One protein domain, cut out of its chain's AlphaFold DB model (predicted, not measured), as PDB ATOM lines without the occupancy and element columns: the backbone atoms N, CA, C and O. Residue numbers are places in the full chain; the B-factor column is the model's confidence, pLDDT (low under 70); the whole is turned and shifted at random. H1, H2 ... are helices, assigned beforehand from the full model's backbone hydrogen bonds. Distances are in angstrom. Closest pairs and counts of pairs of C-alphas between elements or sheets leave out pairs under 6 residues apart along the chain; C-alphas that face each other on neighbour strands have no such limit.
ATOM      1  N   SER A  48      12.226  -6.651 -41.048       87.62
ATOM      2  CA  SER A  48      12.502  -5.275 -41.465       87.62
ATOM      3  C   SER A  48      13.343  -5.202 -42.751       87.62
ATOM      4  O   SER A  48      13.121  -4.327 -43.584       87.62
ATOM      5  N   ALA A  49      14.251  -6.158 -42.973       86.62
ATOM      6  CA  ALA A  49      15.069  -6.243 -44.185       86.62
ATOM      7  C   ALA A  49      14.285  -6.661 -45.444       86.62
ATOM      8  O   ALA A  49      14.761  -6.457 -46.562       86.62
ATOM      9  N   ASP A  50      13.097  -7.248 -45.294       85.38
ATOM     10  CA  ASP A  50      12.266  -7.642 -46.436       85.38
ATOM     11  C   ASP A  50      11.554  -6.446 -47.077       85.38
ATOM     12  O   ASP A  50      11.221  -6.496 -48.261       85.38
ATOM     13  N   VAL A  51      11.407  -5.336 -46.344       86.00
ATOM     14  CA  VAL A  51      10.868  -4.076 -46.878       86.00
ATOM     15  C   VAL A  51      11.741  -3.550 -48.028       86.00
ATOM     16  O   VAL A  51      11.207  -3.118 -49.045       86.00
ATOM     17  N   ASP A  52      13.068  -3.703 -47.945       85.00
ATOM     18  CA  ASP A  52      14.018  -3.270 -48.989       85.00
ATOM     19  C   ASP A  52      13.877  -4.046 -50.308       85.00
ATOM     20  O   ASP A  52      14.271  -3.589 -51.392       85.00
ATOM     21  N   ARG A  53      13.347  -5.269 -50.214       82.75
ATOM     22  CA  ARG A  53      13.162  -6.178 -51.349       82.75
ATOM     23  C   ARG A  53      11.842  -5.937 -52.070       82.75
ATOM     24  O   ARG A  53      11.656  -6.466 -53.165       82.75
ATOM     25  N   LEU A  54      10.949  -5.135 -51.492       82.75
ATOM     26  CA  LEU A  54       9.662  -4.820 -52.086       82.75
ATOM     27  C   LEU A  54       9.864  -4.085 -53.418       82.75
ATOM     28  O   LEU A  54      10.661  -3.151 -53.542       82.75
ATOM     29  N   ARG A  55       9.151  -4.533 -54.451       81.00
ATOM     30  CA  ARG A  55       9.124  -3.887 -55.765       81.00
ATOM     31  C   ARG A  55       7.681  -3.581 -56.110       81.00
ATOM     32  O   ARG A  55       6.893  -4.480 -56.388       81.00
ATOM     33  N   LEU A  56       7.344  -2.301 -56.036       81.00
ATOM     34  CA  LEU A  56       6.012  -1.806 -56.335       81.00
ATOM     35  C   LEU A  56       5.922  -1.470 -57.823       81.00
ATOM     36  O   LEU A  56       6.807  -0.824 -58.384       81.00
ATOM     37  N   GLY A  57       4.858  -1.940 -58.473       74.00
ATOM     38  CA  GLY A  57       4.566  -1.579 -59.856       74.00
ATOM     39  C   GLY A  57       4.183  -0.104 -59.961       74.00
ATOM     40  O   GLY A  57       3.470   0.424 -59.109       74.00
ATOM     41  N   THR A  58       4.641   0.562 -61.016       76.56
ATOM     42  CA  THR A  58       4.279   1.951 -61.321       76.56
ATOM     43  C   THR A  58       3.059   1.987 -62.237       76.56
ATOM     44  O   THR A  58       2.976   1.241 -63.213       76.56
ATOM     45  N   VAL A  59       2.099   2.860 -61.928       76.38
ATOM     46  CA  VAL A  59       0.845   3.030 -62.680       76.38
ATOM     47  C   VAL A  59       0.640   4.496 -63.065       76.38
ATOM     48  O   VAL A  59       1.202   5.387 -62.435       76.38
ATOM     49  N   LEU A  60      -0.180   4.742 -64.095       66.62
ATOM     50  CA  LEU A  60      -0.427   6.080 -64.662       66.62
ATOM     51  C   LEU A  60      -0.957   7.093 -63.629       66.62
ATOM     52  O   LEU A  60      -0.663   8.280 -63.723       66.62
ATOM     53  N   TYR A  61      -1.707   6.610 -62.637       67.75
ATOM     54  CA  TYR A  61      -2.136   7.372 -61.466       67.75
ATOM     55  C   TYR A  61      -1.859   6.535 -60.224       67.75
ATOM     56  O   TYR A  61      -2.492   5.501 -60.018       67.75
ATOM     57  N   GLY A  62      -0.902   6.967 -59.414       78.62
ATOM     58  CA  GLY A  62      -0.474   6.264 -58.212       78.62
ATOM     59  C   GLY A  62       0.089   7.231 -57.182       78.62
ATOM     60  O   GLY A  62       0.156   8.438 -57.415       78.62
ATOM     61  N   TYR A  63       0.478   6.685 -56.034       84.06
ATOM     62  CA  TYR A  63       1.194   7.445 -55.015       84.06
ATOM     63  C   TYR A  63       2.547   7.926 -55.551       84.06
ATOM     64  O   TYR A  63       3.154   7.264 -56.397       84.06
ATOM     65  N   ALA A  64       3.009   9.080 -55.062       83.56
ATOM     66  CA  ALA A  64       4.320   9.597 -55.426       83.56
ATOM     67  C   ALA A  64       5.404   8.625 -54.923       83.56
ATOM     68  O   ALA A  64       5.404   8.306 -53.731       83.56
ATOM     69  N   PRO A  65       6.311   8.142 -55.791       86.19
ATOM     70  CA  PRO A  65       7.298   7.131 -55.415       86.19
ATOM     71  C   PRO A  65       8.181   7.598 -54.252       86.19
ATOM     72  O   PRO A  65       8.340   6.851 -53.297       86.19
ATOM     73  N   ASP A  66       8.622   8.860 -54.255       88.44
ATOM     74  CA  ASP A  66       9.461   9.417 -53.182       88.44
ATOM     75  C   ASP A  66       8.750   9.444 -51.814       88.44
ATOM     76  O   ASP A  66       9.368   9.239 -50.769       88.44
ATOM     77  N   GLU A  67       7.436   9.689 -51.801       89.25
ATOM     78  CA  GLU A  67       6.637   9.698 -50.569       89.25
ATOM     79  C   GLU A  67       6.426   8.277 -50.036       89.25
ATOM     80  O   GLU A  67       6.489   8.040 -48.828       89.25
ATOM     81  N   VAL A  68       6.201   7.323 -50.943       91.06
ATOM     82  CA  VAL A  68       6.094   5.905 -50.594       91.06
ATOM     83  C   VAL A  68       7.419   5.393 -50.042       91.06
ATOM     84  O   VAL A  68       7.405   4.739 -49.002       91.06
ATOM     85  N   ASP A  69       8.543   5.735 -50.671       90.19
ATOM     86  CA  ASP A  69       9.877   5.336 -50.219       90.19
ATOM     87  C   ASP A  69      10.164   5.886 -48.814       90.19
ATOM     88  O   ASP A  69      10.477   5.120 -47.902       90.19
ATOM     89  N   ALA A  70       9.908   7.176 -48.575       92.06
ATOM     90  CA  ALA A  70      10.069   7.777 -47.248       92.06
ATOM     91  C   ALA A  70       9.171   7.119 -46.179       92.06
ATOM     92  O   ALA A  70       9.579   6.924 -45.028       92.06
ATOM     93  N   ALA A  71       7.936   6.758 -46.539       92.00
ATOM     94  CA  ALA A  71       7.021   6.068 -45.635       92.00
ATOM     95  C   ALA A  71       7.448   4.616 -45.355       92.00
ATOM     96  O   ALA A  71       7.220   4.116 -44.245       92.00
ATOM     97  N   LEU A  72       8.040   3.931 -46.337       92.75
ATOM     98  CA  LEU A  72       8.573   2.578 -46.185       92.75
ATOM     99  C   LEU A  72       9.826   2.568 -45.312       92.75
ATOM    100  O   LEU A  72       9.892   1.741 -44.404       92.75
ATOM    101  N   ASP A  73      10.737   3.524 -45.490       93.44
ATOM    102  CA  ASP A  73      11.926   3.682 -44.645       93.44
ATOM    103  C   ASP A  73      11.539   3.886 -43.173       93.44
ATOM    104  O   ASP A  73      11.964   3.141 -42.288       93.44
ATOM    105  N   ALA A  74      10.604   4.802 -42.902       92.94
ATOM    106  CA  ALA A  74      10.120   5.040 -41.542       92.94
ATOM    107  C   ALA A  74       9.447   3.802 -40.911       92.94
ATOM    108  O   ALA A  74       9.462   3.618 -39.689       92.94
ATOM    109  N   ARG A  75       8.807   2.945 -41.718       92.62
ATOM    110  CA  ARG A  75       8.203   1.687 -41.242       92.62
ATOM    111  C   ARG A  75       9.251   0.611 -41.005       92.62
ATOM    112  O   ARG A  75       9.161  -0.078 -39.990       92.62
ATOM    113  N   ARG A  76      10.228   0.491 -41.901       92.88
ATOM    114  CA  ARG A  76      11.373  -0.408 -41.765       92.88
ATOM    115  C   ARG A  76      12.107  -0.150 -40.456       92.88
ATOM    116  O   ARG A  76      12.358  -1.097 -39.716       92.88
ATOM    117  N   ASP A  77      12.384   1.112 -40.142       93.88
ATOM    118  CA  ASP A  77      13.103   1.480 -38.920       93.88
ATOM    119  C   ASP A  77      12.334   1.080 -37.658       93.88
ATOM    120  O   ASP A  77      12.905   0.509 -36.726       93.88
ATOM    121  N   ARG A  78      11.012   1.301 -37.642       92.06
ATOM    122  CA  ARG A  78      10.163   0.869 -36.522       92.06
ATOM    123  C   ARG A  78      10.088  -0.648 -36.386       92.06
ATOM    124  O   ARG A  78      10.111  -1.143 -35.264       92.06
ATOM    125  N   LEU A  79      10.011  -1.377 -37.498       91.38
ATOM    126  CA  LEU A  79      10.051  -2.842 -37.480       91.38
ATOM    127  C   LEU A  79      11.387  -3.346 -36.931       91.38
ATOM    128  O   LEU A  79      11.398  -4.233 -36.086       91.38
ATOM    129  N   ALA A  80      12.500  -2.740 -37.348       91.44
ATOM    130  CA  ALA A  80      13.824  -3.109 -36.863       91.44
ATOM    131  C   ALA A  80      13.980  -2.853 -35.354       91.44
ATOM    132  O   ALA A  80      14.644  -3.628 -34.667       91.44
ATOM    133  N   GLU A  81      13.365  -1.792 -34.825       91.62
ATOM    134  CA  GLU A  81      13.310  -1.546 -33.380       91.62
ATOM    135  C   GLU A  81      12.521  -2.643 -32.653       91.62
ATOM    136  O   GLU A  81      13.037  -3.269 -31.730       91.62
ATOM    137  N   GLN A  82      11.313  -2.953 -33.127       87.88
ATOM    138  CA  GLN A  82      10.459  -3.990 -32.536       87.88
ATOM    139  C   GLN A  82      11.114  -5.377 -32.580       87.88
ATOM    140  O   GLN A  82      11.041  -6.134 -31.616       87.88
ATOM    141  N   GLU A  83      11.794  -5.714 -33.674       89.44
ATOM    142  CA  GLU A  83      12.558  -6.958 -33.801       89.44
ATOM    143  C   GLU A  83      13.690  -7.042 -32.781       89.44
ATOM    144  O   GLU A  83      13.918  -8.109 -32.203       89.44
ATOM    145  N   ARG A  84      14.385  -5.928 -32.522       89.44
ATOM    146  CA  ARG A  84      15.428  -5.857 -31.493       89.44
ATOM    147  C   ARG A  84      14.842  -6.015 -30.091       89.44
ATOM    148  O   ARG A  84      15.412  -6.764 -29.303       89.44
ATOM    149  N   GLU A  85      13.700  -5.398 -29.797       88.25
ATOM    150  CA  GLU A  85      12.996  -5.540 -28.510       88.25
ATOM    151  C   GLU A  85      12.493  -6.972 -28.252       88.25
ATOM    152  O   GLU A  85      12.574  -7.470 -27.124       88.25
ATOM    153  N   LEU A  86      11.995  -7.644 -29.294       85.50
ATOM    154  CA  LEU A  86      11.510  -9.029 -29.237       85.50
ATOM    155  C   LEU A  86      12.648 -10.057 -29.182       85.50
ATOM    156  O   LEU A  86      12.477 -11.131 -28.607       85.50
ATOM    157  N   SER A  87      13.795  -9.745 -29.793       81.50
ATOM    158  CA  SER A  87      14.995 -10.595 -29.775       81.50
ATOM    159  C   SER A  87      15.830 -10.396 -28.511       81.50
ATOM    160  O   SER A  87      16.588 -11.287 -28.120       81.50
ATOM    161  N   ALA A  88      15.705  -9.235 -27.864       75.94
ATOM    162  CA  ALA A  88      16.197  -9.046 -26.513       75.94
ATOM    163  C   ALA A  88      15.459 -10.023 -25.578       75.94
ATOM    164  O   ALA A  88      14.275 -10.287 -25.784       75.94
ATOM    165  N   PRO A  89      16.128 -10.580 -24.552       61.12
ATOM    166  CA  PRO A  89      15.511 -11.471 -23.573       61.12
ATOM    167  C   PRO A  89      14.551 -10.681 -22.674       61.12
ATOM    168  O   PRO A  89      14.820 -10.403 -21.507       61.12
ATOM    169  N   SER A  90      13.425 -10.282 -23.244       57.56
ATOM    170  CA  SER A  90      12.349  -9.595 -22.563       57.56
ATOM    171  C   SER A  90      11.516 -10.653 -21.847       57.56
ATOM    172  O   SER A  90      10.922 -11.540 -22.460       57.56
TER     173      SER A  90
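What this domain is: This is residues 48 to 90 of the 103 residues of an uncharacterized protein of Knoellia aerolata DSM 18566 (UniProt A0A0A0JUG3). A short helix, H1, runs into a long loop that folds back into one long helix, H2, and H1 packs on the side of H2 as the short arm of an uneven helical hairpin. Residues 57 to 64 of that loop stick out at one end, and residues 84 to 90, of which 84 to 87 belong to H2, at the other. The printed part has 43 residues with two named helices, H1 then H2, and no named strand; the class is all helix. It is a rod, only just loose and close to extended, with a radius of gyration of the C-alphas of 13.6 A and spans of 47 by 15 by 10 A.

How they stand to each other: H1, residues 48 to 53, and H2, residues 65 to 87, form a helical hairpin and touch, the closest C-alphas being those of Ser 48 and Arg 76, 5.0 A apart. They run opposite ways at a shallow tilt of 33 degrees, only just short of steep. Every O i to N i+4 pair of H2 is within hydrogen-bond range; in H1 0 of 2 are, beside 2 of 3 O i to N i+3 pairs.

Where its parts are: H1 begins at C-alpha 48, (12.502, -5.275, -41.465), and is 9.9 A long. H2 measures 32.1 A from C-alpha 65, (7.298, 7.131, -55.415), to C-alpha 87, (14.995, -10.595, -29.775).

The domain as a whole: The C-alphas farthest apart, those of Leu 60 and Pro 89, are 47.4 A apart. The link from H1 to H2, 11 residues, is long, and the printed part has no cut. Residues 60 to 61 and 89 to 90 have pLDDT under 70.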